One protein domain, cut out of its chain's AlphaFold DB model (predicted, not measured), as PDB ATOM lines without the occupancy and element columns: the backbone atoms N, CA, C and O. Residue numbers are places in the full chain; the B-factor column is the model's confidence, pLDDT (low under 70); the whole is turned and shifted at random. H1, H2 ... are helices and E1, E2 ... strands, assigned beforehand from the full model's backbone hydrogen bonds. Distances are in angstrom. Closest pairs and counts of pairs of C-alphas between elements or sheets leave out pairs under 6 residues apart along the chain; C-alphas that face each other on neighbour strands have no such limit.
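This is residues 72 to 151 of the 151 residues of the protein "AMP-binding domain-containing protein" of Photinus pyralis (UniProt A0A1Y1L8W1). A short ribbon of two parallel strands, E1 and E2, lies between H1 and H2, with H3 near the first residue of H2 and H4 after it. The 80 printed residues hold E1, H1, E2, H2, H3 and H4 in that order, mostly helix. The whole is compact, radius of gyration of the C-alphas 13.2 A, yet flat, 35 by 32 by 17 A.

Start at E1, residues 78 to 81, parallel neighbour of E2, residues 103 to 106; N 79 and O 103 are within hydrogen-bond range, 3.0 A. With H1, residues 88 to 99, they form a strand-helix-strand unit, parallel neighbours with a helix between, its crossover right-handed. The closest C-alphas of E1 and H1 are Ala 81 and Val 94, 6.8 A. H2, residues 112 to 121, has Val 118 closest to E1's Pro 80, C-alphas 7.7 A apart. H3, residues 131 to 138, is close but not clearly touching H2: C-alphas 137 and 112, 7.9 A. H4, residues 141 to 144, is close but not clearly touching H3: C-alphas 144 and 138, 7.2 A. In H1, H2 and H3 every O i to N i+4 pair is within hydrogen-bond range; H4 is too short for one.

Find C-alpha 78 at (-45.340, -8.280, 25.811), where E1 begins, and C-alpha 144 at (-38.403, 9.198, 37.726), where H4 ends. H1 runs 16.6 A, H2 14.2 A.

C-alphas 86 and 151 are farthest apart, 37.4 A. The printed part has no cut, no link is long, and residues 143 to 151 are under 70 in pLDDT.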
ATOM      1  N   ASP A  72     -53.438 -11.406  18.279       88.38
ATOM      2  CA  ASP A  72     -53.889 -11.538  16.902       88.38
ATOM      3  C   ASP A  72     -52.746 -11.284  15.899       88.38
ATOM      4  O   ASP A  72     -51.574 -11.230  16.266       88.38
ATOM      5  N   GLY A  73     -53.055 -11.211  14.601       84.12
ATOM      6  CA  GLY A  73     -52.036 -10.990  13.566       84.12
ATOM      7  C   GLY A  73     -51.395  -9.594  13.588       84.12
ATOM      8  O   GLY A  73     -50.392  -9.387  12.912       84.12
ATOM      9  N   ASN A  74     -51.966  -8.652  14.340       88.00
ATOM     10  CA  ASN A  74     -51.558  -7.251  14.409       88.00
ATOM     11  C   ASN A  74     -51.067  -6.839  15.805       88.00
ATOM     12  O   ASN A  74     -50.264  -5.913  15.904       88.00
ATOM     13  N   ASN A  75     -51.547  -7.491  16.869       90.00
ATOM     14  CA  ASN A  75     -51.207  -7.171  18.252       90.00
ATOM     15  C   ASN A  75     -50.759  -8.408  19.036       90.00
ATOM     16  O   ASN A  75     -51.446  -9.429  19.061       90.00
ATOM     17  N   GLN A  76     -49.642  -8.270  19.749       92.81
ATOM     18  CA  GLN A  76     -49.162  -9.247  20.718       92.81
ATOM     19  C   GLN A  76     -48.662  -8.515  21.961       92.81
ATOM     20  O   GLN A  76     -47.683  -7.770  21.897       92.81
ATOM     21  N   ASP A  77     -49.308  -8.765  23.097       94.81
ATOM     22  CA  ASP A  77     -48.896  -8.169  24.361       94.81
ATOM     23  C   ASP A  77     -47.571  -8.775  24.840       94.81
ATOM     24  O   ASP A  77     -47.333  -9.982  24.742       94.81
ATOM     25  N   VAL A  78     -46.692  -7.921  25.360       94.56
ATOM     26  CA  VAL A  78     -45.340  -8.280  25.811       94.56
ATOM     27  C   VAL A  78     -45.208  -8.023  27.306       94.56
ATOM     28  O   VAL A  78     -45.581  -6.943  27.775       94.56
ATOM     29  N   PHE A  79     -44.648  -8.978  28.051       95.12
ATOM     30  CA  PHE A  79     -44.396  -8.833  29.486       95.12
ATOM     31  C   PHE A  79     -43.043  -9.428  29.909       95.12
ATOM     32  O   PHE A  79     -42.583 -10.424  29.337       95.12
ATOM     33  N   PRO A  80     -42.400  -8.866  30.947       95.19
ATOM     34  CA  PRO A  80     -41.177  -9.424  31.497       95.19
ATOM     35  C   PRO A  80     -41.518 -10.494  32.549       95.19
ATOM     36  O   PRO A  80     -42.105 -10.214  33.597       95.19
ATOM     37  N   ALA A  81     -41.109 -11.738  32.310       95.25
ATOM     38  CA  ALA A  81     -41.206 -12.824  33.279       95.25
ATOM     39  C   ALA A  81     -40.046 -12.726  34.290       95.25
ATOM     40  O   ALA A  81     -39.057 -13.456  34.210       95.25
ATOM     41  N   ILE A  82     -40.165 -11.758  35.207       94.19
ATOM     42  CA  ILE A  82     -39.163 -11.403  36.236       94.19
ATOM     43  C   ILE A  82     -39.453 -12.008  37.611       94.19
ATOM     44  O   ILE A  82     -38.580 -12.041  38.480       94.19
ATOM     45  N   LEU A  83     -40.693 -12.450  37.837       93.94
ATOM     46  CA  LEU A  83     -41.076 -13.107  39.078       93.94
ATOM     47  C   LEU A  83     -40.538 -14.545  39.083       93.94
ATOM     48  O   LEU A  83     -40.629 -15.230  38.063       93.94
ATOM     49  N   PRO A  84     -40.017 -15.047  40.215       92.06
ATOM     50  CA  PRO A  84     -39.489 -16.402  40.261       92.06
ATOM     51  C   PRO A  84     -40.577 -17.449  39.976       92.06
ATOM     52  O   PRO A  84     -41.573 -17.530  40.696       92.06
ATOM     53  N   MET A  85     -40.375 -18.294  38.959       91.44
ATOM     54  CA  MET A  85     -41.373 -19.290  38.531       91.44
ATOM     55  C   MET A  85     -41.549 -20.456  39.516       91.44
ATOM     56  O   MET A  85     -42.527 -21.182  39.445       91.44
ATOM     57  N   HIS A  86     -40.642 -20.629  40.479       89.06
ATOM     58  CA  HIS A  86     -40.825 -21.585  41.579       89.06
ATOM     59  C   HIS A  86     -41.814 -21.086  42.655       89.06
ATOM     60  O   HIS A  86     -42.175 -21.826  43.568       89.06
ATOM     61  N   HIS A  87     -42.268 -19.832  42.564       91.38
ATOM     62  CA  HIS A  87     -43.319 -19.264  43.403       91.38
ATOM     63  C   HIS A  87     -44.650 -19.256  42.637       91.38
ATOM     64  O   HIS A  87     -44.670 -18.937  41.449       91.38
ATOM     65  N   ILE A  88     -45.776 -19.551  43.306       93.75
ATOM     66  CA  ILE A  88     -47.092 -19.664  42.645       93.75
ATOM     67  C   ILE A  88     -47.459 -18.412  41.843       93.75
ATOM     68  O   ILE A  88     -47.899 -18.527  40.708       93.75
ATOM     69  N   PHE A  89     -47.186 -17.220  42.385       93.19
ATOM     70  CA  PHE A  89     -47.431 -15.968  41.667       93.19
ATOM     71  C   PHE A  89     -46.631 -15.874  40.358       93.19
ATOM     72  O   PHE A  89     -47.177 -15.449  39.352       93.19
ATOM     73  N   GLY A  90     -45.365 -16.307  40.340       93.94
ATOM     74  CA  GLY A  90     -44.525 -16.209  39.146       93.94
ATOM     75  C   GLY A  90     -44.931 -17.184  38.043       93.94
ATOM     76  O   GLY A  90     -45.017 -16.788  36.887       93.94
ATOM     77  N   ILE A  91     -45.216 -18.448  38.377       93.75
ATOM     78  CA  ILE A  91     -45.667 -19.412  37.359       93.75
ATOM     79  C   ILE A  91     -47.088 -19.118  36.878       93.75
ATOM     80  O   ILE A  91     -47.372 -19.271  35.695       93.75
ATOM     81  N   HIS A  92     -47.973 -18.667  37.772       95.12
ATOM     82  CA  HIS A  92     -49.356 -18.366  37.423       95.12
ATOM     83  C   HIS A  92     -49.441 -17.260  36.370       95.12
ATOM     84  O   HIS A  92     -50.117 -17.454  35.365       95.12
ATOM     85  N   THR A  93     -48.704 -16.156  36.544       94.62
ATOM     86  CA  THR A  93     -48.711 -15.056  35.566       94.62
ATOM     87  C   THR A  93     -48.161 -15.500  34.217       94.62
ATOM     88  O   THR A  93     -48.709 -15.123  33.186       94.62
ATOM     89  N   VAL A  94     -47.133 -16.354  34.189       94.81
ATOM     90  CA  VAL A  94     -46.613 -16.916  32.933       94.81
ATOM     91  C   VAL A  94     -47.668 -17.771  32.239       94.81
ATOM     92  O   VAL A  94     -47.940 -17.552  31.062       94.81
ATOM     93  N   LEU A  95     -48.282 -18.720  32.951       93.75
ATOM     94  CA  LEU A  95     -49.300 -19.601  32.375       93.75
ATOM     95  C   LEU A  95     -50.505 -18.811  31.861       93.75
ATOM     96  O   LEU A  95     -50.935 -19.039  30.735       93.75
ATOM     97  N   GLU A  96     -51.000 -17.857  32.650       94.88
ATOM     98  CA  GLU A  96     -52.093 -16.960  32.273       94.88
ATOM     99  C   GLU A  96     -51.796 -16.241  30.949       94.88
ATOM    100  O   GLU A  96     -52.566 -16.341  29.993       94.88
ATOM    101  N   ASN A  97     -50.626 -15.613  30.840       94.62
ATOM    102  CA  ASN A  97     -50.226 -14.864  29.651       94.62
ATOM    103  C   ASN A  97     -50.020 -15.745  28.415       94.62
ATOM    104  O   ASN A  97     -50.380 -15.353  27.301       94.62
ATOM    105  N   LEU A  98     -49.489 -16.957  28.602       91.69
ATOM    106  CA  LEU A  98     -49.343 -17.923  27.517       91.69
ATOM    107  C   LEU A  98     -50.702 -18.352  26.947       91.69
ATOM    108  O   LEU A  98     -50.793 -18.563  25.738       91.69
ATOM    109  N   THR A  99     -51.768 -18.425  27.759       91.69
ATOM    110  CA  THR A  99     -53.111 -18.756  27.237       91.69
ATOM    111  C   THR A  99     -53.677 -17.691  26.294       91.69
ATOM    112  O   THR A  99     -54.502 -18.011  25.442       91.69
ATOM    113  N   LEU A 100     -53.200 -16.445  26.403       92.12
ATOM    114  CA  LEU A 100     -53.571 -15.325  25.532       92.12
ATOM    115  C   LEU A 100     -52.570 -15.087  24.388       92.12
ATOM    116  O   LEU A 100     -52.758 -14.167  23.591       92.12
ATOM    117  N   GLY A 101     -51.516 -15.904  24.291       90.81
ATOM    118  CA  GLY A 101     -50.482 -15.793  23.259       90.81
ATOM    119  C   GLY A 101     -49.455 -14.678  23.488       90.81
ATOM    120  O   GLY A 101     -48.718 -14.339  22.560       90.81
ATOM    121  N   CYS A 102     -49.388 -14.114  24.698       93.50
ATOM    122  CA  CYS A 102     -48.477 -13.014  25.013       93.50
ATOM    123  C   CYS A 102     -47.002 -13.439  24.889       93.50
ATOM    124  O   CYS A 102     -46.631 -14.581  25.181       93.50
ATOM    125  N   LYS A 103     -46.135 -12.492  24.524       92.50
ATOM    126  CA  LYS A 103     -44.682 -12.677  24.480       92.50
ATOM    127  C   LYS A 103     -44.092 -12.523  25.883       92.50
ATOM    128  O   LYS A 103     -44.091 -11.432  26.453       92.50
ATOM    129  N   ALA A 104     -43.542 -13.612  26.417       94.00
ATOM    130  CA  ALA A 104     -42.819 -13.613  27.686       94.00
ATOM    131  C   ALA A 104     -41.322 -13.351  27.471       94.00
ATOM    132  O   ALA A 104     -40.663 -14.077  26.726       94.00
ATOM    133  N   ILE A 105     -40.763 -12.365  28.172       94.44
ATOM    134  CA  ILE A 105     -39.318 -12.092  28.186       94.44
ATOM    135  C   ILE A 105     -38.753 -12.552  29.522       94.44
ATOM    136  O   ILE A 105     -38.959 -11.912  30.553       94.44
ATOM    137  N   THR A 106     -38.078 -13.698  29.528       93.31
ATOM    138  CA  THR A 106     -37.564 -14.301  30.762       93.31
ATOM    139  C   THR A 106     -36.337 -13.563  31.270       93.31
ATOM    140  O   THR A 106     -35.318 -13.500  30.582       93.31
ATOM    141  N   ILE A 107     -36.406 -13.084  32.511       91.62
ATOM    142  CA  ILE A 107     -35.280 -12.469  33.214       91.62
ATOM    143  C   ILE A 107     -34.995 -13.346  34.444       91.62
ATOM    144  O   ILE A 107     -35.689 -13.214  35.452       91.62
ATOM    145  N   PRO A 108     -34.001 -14.261  34.388       87.12
ATOM    146  CA  PRO A 108     -33.798 -15.299  35.410       87.12
ATOM    147  C   PRO A 108     -33.615 -14.766  36.832       87.12
ATOM    148  O   PRO A 108     -33.950 -15.431  37.812       87.12
ATOM    149  N   LYS A 109     -33.059 -13.562  36.949       86.69
ATOM    150  CA  LYS A 109     -32.904 -12.836  38.202       86.69
ATOM    151  C   LYS A 109     -33.049 -11.357  37.912       86.69
ATOM    152  O   LYS A 109     -32.412 -10.858  36.989       86.69
ATOM    153  N   PHE A 110     -33.837 -10.658  38.726       87.69
ATOM    154  CA  PHE A 110     -33.982  -9.216  38.586       87.69
ATOM    155  C   PHE A 110     -32.613  -8.524  38.649       87.69
ATOM    156  O   PHE A 110     -31.894  -8.606  39.650       87.69
ATOM    157  N   ASN A 111     -32.286  -7.839  37.561       89.06
ATOM    158  CA  ASN A 111     -31.176  -6.917  37.425       89.06
ATOM    159  C   ASN A 111     -31.767  -5.619  36.855       89.06
ATOM    160  O   ASN A 111     -32.575  -5.661  35.929       89.06
ATOM    161  N   LYS A 112     -31.391  -4.482  37.444       87.31
ATOM    162  CA  LYS A 112     -31.935  -3.169  37.080       87.31
ATOM    163  C   LYS A 112     -31.588  -2.778  35.643       87.31
ATOM    164  O   LYS A 112     -32.470  -2.315  34.938       87.31
ATOM    165  N   GLU A 113     -30.339  -2.982  35.232       89.38
ATOM    166  CA  GLU A 113     -29.846  -2.682  33.881       89.38
ATOM    167  C   GLU A 113     -30.602  -3.536  32.866       89.38
ATOM    168  O   GLU A 113     -31.282  -2.996  32.006       89.38
ATOM    169  N   THR A 114     -30.647  -4.857  33.072       91.12
ATOM    170  CA  THR A 114     -31.379  -5.768  32.176       91.12
ATOM    171  C   THR A 114     -32.871  -5.439  32.101       91.12
ATOM    172  O   THR A 114     -33.477  -5.544  31.040       91.12
ATOM    173  N   PHE A 115     -33.491  -5.061  33.221       90.44
ATOM    174  CA  PHE A 115     -34.901  -4.680  33.231       90.44
ATOM    175  C   PHE A 115     -35.153  -3.391  32.440       90.44
ATOM    176  O   PHE A 115     -36.128  -3.333  31.699       90.44
ATOM    177  N   ILE A 116     -34.283  -2.387  32.580       89.25
ATOM    178  CA  ILE A 116     -34.363  -1.138  31.813       89.25
ATOM    179  C   ILE A 116     -34.137  -1.419  30.328       89.25
ATOM    180  O   ILE A 116     -34.950  -0.993  29.517       89.25
ATOM    181  N   ASP A 117     -33.123  -2.209  29.980       90.62
ATOM    182  CA  ASP A 117     -32.848  -2.584  28.591       90.62
ATOM    183  C   ASP A 117     -34.067  -3.263  27.952       90.62
ATOM    184  O   ASP A 117     -34.462  -2.942  26.833       90.62
ATOM    185  N   VAL A 118     -34.708  -4.188  28.672       92.06
ATOM    186  CA  VAL A 118     -35.932  -4.850  28.203       92.06
ATOM    187  C   VAL A 118     -37.089  -3.854  28.096       92.06
ATOM    188  O   VAL A 118     -37.836  -3.888  27.122       92.06
ATOM    189  N   LEU A 119     -37.239  -2.945  29.058       88.69
ATOM    190  CA  LEU A 119     -38.277  -1.916  29.020       88.69
ATOM    191  C   LEU A 119     -38.137  -1.002  27.790       88.69
ATOM    192  O   LEU A 119     -39.139  -0.720  27.137       88.69
ATOM    193  N   GLU A 120     -36.914  -0.582  27.456       87.88
ATOM    194  CA  GLU A 120     -36.625   0.309  26.324       87.88
ATOM    195  C   GLU A 120     -36.782  -0.385  24.968       87.88
ATOM    196  O   GLU A 120     -37.329   0.198  24.031       87.88
ATOM    197  N   ASN A 121     -36.321  -1.631  24.853       91.88
ATOM    198  CA  ASN A 121     -36.202  -2.293  23.554       91.88
ATOM    199  C   ASN A 121     -37.427  -3.134  23.171       91.88
ATOM    200  O   ASN A 121     -37.675  -3.350  21.986       91.88
ATOM    201  N   GLU A 122     -38.205  -3.613  24.143       90.88
ATOM    202  CA  GLU A 122     -39.198  -4.669  23.902       90.88
ATOM    203  C   GLU A 122     -40.655  -4.209  24.020       90.88
ATOM    204  O   GLU A 122     -41.566  -5.026  23.897       90.88
ATOM    205  N   LYS A 123     -40.892  -2.901  24.218       88.19
ATOM    206  CA  LYS A 123     -42.235  -2.285  24.263       88.19
ATOM    207  C   LYS A 123     -43.192  -3.044  25.186       88.19
ATOM    208  O   LYS A 123     -44.258  -3.502  24.775       88.19
ATOM    209  N   LEU A 124     -42.783  -3.195  26.444       91.88
ATOM    210  CA  LEU A 124     -43.571  -3.910  27.444       91.88
ATOM    211  C   LEU A 124     -44.972  -3.301  27.571       91.88
ATOM    212  O   LEU A 124     -45.125  -2.096  27.753       91.88
ATOM    213  N   THR A 125     -45.987  -4.154  27.508       93.75
ATOM    214  CA  THR A 125     -47.403  -3.757  27.597       93.75
ATOM    215  C   THR A 125     -47.911  -3.767  29.032       93.75
ATOM    216  O   THR A 125     -48.740  -2.947  29.412       93.75
ATOM    217  N   HIS A 126     -47.397  -4.687  29.848       92.88
ATOM    218  CA  HIS A 126     -47.766  -4.820  31.247       92.88
ATOM    219  C   HIS A 126     -46.659  -5.527  32.041       92.88
ATOM    220  O   HIS A 126     -45.747  -6.146  31.485       92.88
ATOM    221  N   CYS A 127     -46.720  -5.417  33.368       92.31
ATOM    222  CA  CYS A 127     -45.737  -6.006  34.267       92.31
ATOM    223  C   CYS A 127     -46.386  -6.435  35.587       92.31
ATOM    224  O   CYS A 127     -47.157  -5.681  36.181       92.31
ATOM    225  N   TYR A 128     -46.032  -7.626  36.070       92.75
ATOM    226  CA  TYR A 128     -46.460  -8.129  37.374       92.75
ATOM    227  C   TYR A 128     -45.365  -7.904  38.407       92.75
ATOM    228  O   TYR A 128     -44.252  -8.412  38.267       92.75
ATOM    229  N   LEU A 129     -45.696  -7.173  39.469       91.31
ATOM    230  CA  LEU A 129     -44.737  -6.751  40.483       91.31
ATOM    231  C   LEU A 129     -45.211  -7.150  41.878       91.31
ATOM    232  O   LEU A 129     -46.327  -6.842  42.286       91.31
ATOM    233  N   ALA A 130     -44.328  -7.796  42.639       90.56
ATOM    234  CA  ALA A 130     -44.497  -7.899  44.084       90.56
ATOM    235  C   ALA A 130     -44.159  -6.545  44.745       90.56
ATOM    236  O   ALA A 130     -43.325  -5.813  44.206       90.56
ATOM    237  N   PRO A 131     -44.710  -6.219  45.931       90.00
ATOM    238  CA  PRO A 131     -44.479  -4.922  46.576       90.00
ATOM    239  C   PRO A 131     -42.999  -4.521  46.750       90.00
ATOM    240  O   PRO A 131     -42.660  -3.367  46.499       90.00
ATOM    241  N   PRO A 132     -42.067  -5.428  47.111       88.19
ATOM    242  CA  PRO A 132     -40.650  -5.062  47.182       88.19
ATOM    243  C   PRO A 132     -40.062  -4.677  45.819       88.19
ATOM    244  O   PRO A 132     -39.199  -3.806  45.727       88.19
ATOM    245  N   LEU A 133     -40.534  -5.328  44.753       88.62
ATOM    246  CA  LEU A 133     -40.051  -5.107  43.398       88.62
ATOM    247  C   LEU A 133     -40.599  -3.804  42.816       88.62
ATOM    248  O   LEU A 133     -39.852  -3.072  42.176       88.62
ATOM    249  N   SER A 134     -41.863  -3.471  43.093       88.00
ATOM    250  CA  SER A 134     -42.432  -2.184  42.687       88.00
ATOM    251  C   SER A 134     -41.688  -1.016  43.332       88.00
ATOM    252  O   SER A 134     -41.335  -0.073  42.632       88.00
ATOM    253  N   ILE A 135     -41.342  -1.111  44.620       87.69
ATOM    254  CA  ILE A 135     -40.501  -0.104  45.288       87.69
ATOM    255  C   ILE A 135     -39.136  -0.003  44.600       87.69
ATOM    256  O   ILE A 135     -38.695   1.098  44.279       87.69
ATOM    257  N   ALA A 136     -38.477  -1.137  44.344       86.12
ATOM    258  CA  ALA A 136     -37.159  -1.164  43.711       86.12
ATOM    259  C   ALA A 136     -37.145  -0.542  42.304       86.12
ATOM    260  O   ALA A 136     -36.120   0.009  41.902       86.12
ATOM    261  N   ILE A 137     -38.264  -0.632  41.582       85.38
ATOM    262  CA  ILE A 137     -38.463  -0.054  40.251       85.38
ATOM    263  C   ILE A 137     -38.780   1.443  40.344       85.38
ATOM    264  O   ILE A 137     -38.167   2.234  39.639       85.38
ATOM    265  N   VAL A 138     -39.678   1.862  41.241       83.25
ATOM    266  CA  VAL A 138     -40.075   3.277  41.384       83.25
ATOM    267  C   VAL A 138     -38.896   4.174  41.757       83.25
ATOM    268  O   VAL A 138     -38.853   5.325  41.341       83.25
ATOM    269  N   ILE A 139     -37.916   3.657  42.502       83.31
ATOM    270  CA  ILE A 139     -36.710   4.416  42.864       83.31
ATOM    271  C   ILE A 139     -35.644   4.461  41.755       83.31
ATOM    272  O   ILE A 139     -34.558   4.992  41.987       83.31
ATOM    273  N   LEU A 140     -35.897   3.880  40.575       80.50
ATOM    274  CA  LEU A 140     -34.971   3.951  39.445       80.50
ATOM    275  C   LEU A 140     -34.977   5.370  38.857       80.50
ATOM    276  O   LEU A 140     -36.025   5.831  38.399       80.50
ATOM    277  N   PRO A 141     -33.820   6.058  38.803       71.88
ATOM    278  CA  PRO A 141     -33.740   7.409  38.252       71.88
ATOM    279  C   PRO A 141     -34.280   7.510  36.821       71.88
ATOM    280  O   PRO A 141     -34.933   8.494  36.488       71.88
ATOM    281  N   GLN A 142     -34.069   6.478  35.997       74.62
ATOM    282  CA  GLN A 142     -34.526   6.432  34.604       74.62
ATOM    283  C   GLN A 142     -36.058   6.510  34.482       74.62
ATOM    284  O   GLN A 142     -36.569   7.120  33.549       74.62
ATOM    285  N   LEU A 143     -36.802   5.953  35.448       69.31
ATOM    286  CA  LEU A 143     -38.265   6.045  35.491       69.31
ATOM    287  C   LEU A 143     -38.752   7.378  36.075       69.31
ATOM    288  O   LEU A 143     -39.776   7.894  35.638       69.31
ATOM    289  N   ILE A 144     -38.025   7.948  37.041       59.56
ATOM    290  CA  ILE A 144     -38.403   9.198  37.726       59.56
ATOM    291  C   ILE A 144     -38.185  10.423  36.832       59.56
ATOM    292  O   ILE A 144     -39.023  11.322  36.802       59.56
ATOM    293  N   PHE A 145     -37.061  10.478  36.116       58.53
ATOM    294  CA  PHE A 145     -36.674  11.642  35.309       58.53
ATOM    295  C   PHE A 145     -37.175  11.584  33.860       58.53
ATOM    296  O   PHE A 145     -36.839  12.450  33.055       58.53
ATOM    297  N   GLY A 146     -38.046  10.614  33.569       52.12
ATOM    298  CA  GLY A 146     -38.692  10.431  32.281       52.12
ATOM    299  C   GLY A 146     -37.821   9.638  31.317       52.12
ATOM    300  O   GLY A 146     -36.762  10.093  30.889       52.12
ATOM    301  N   PHE A 147     -38.326   8.476  30.904       54.44
ATOM    302  CA  PHE A 147     -37.919   7.891  29.637       54.44
ATOM    303  C   PHE A 147     -38.229   8.923  28.554       54.44
ATOM    304  O   PHE A 147     -39.395   9.237  28.303       54.44
ATOM    305  N   GLN A 148     -37.196   9.467  27.913       45.75
ATOM    306  CA  GLN A 148     -37.357  10.121  26.622       45.75
ATOM    307  C   GLN A 148     -37.645   9.023  25.592       45.75
ATOM    308  O   GLN A 148     -36.783   8.649  24.802       45.75
ATOM    309  N   CYS A 149     -38.853   8.456  25.635       41.16
ATOM    310  CA  CYS A 149     -39.371   7.658  24.537       41.16
ATOM    311  C   CYS A 149     -39.510   8.607  23.347       41.16
ATOM    312  O   CYS A 149     -40.470   9.374  23.261       41.16
ATOM    313  N   ASN A 150     -38.508   8.599  22.471       34.53
ATOM    314  CA  ASN A 150     -38.611   9.204  21.154       34.53
ATOM    315  C   ASN A 150     -39.667   8.401  20.382       34.53
ATOM    316  O   ASN A 150     -39.396   7.275  19.962       34.53
ATOM    317  N   TYR A 151     -40.877   8.955  20.293       40.78
ATOM    318  CA  TYR A 151     -41.909   8.520  19.354       40.78
ATOM    319  C   TYR A 151     -41.590   9.023  17.946       40.78
ATOM    320  O   TYR A 151     -41.091  10.169  17.836       40.78
TER     321      TYR A 151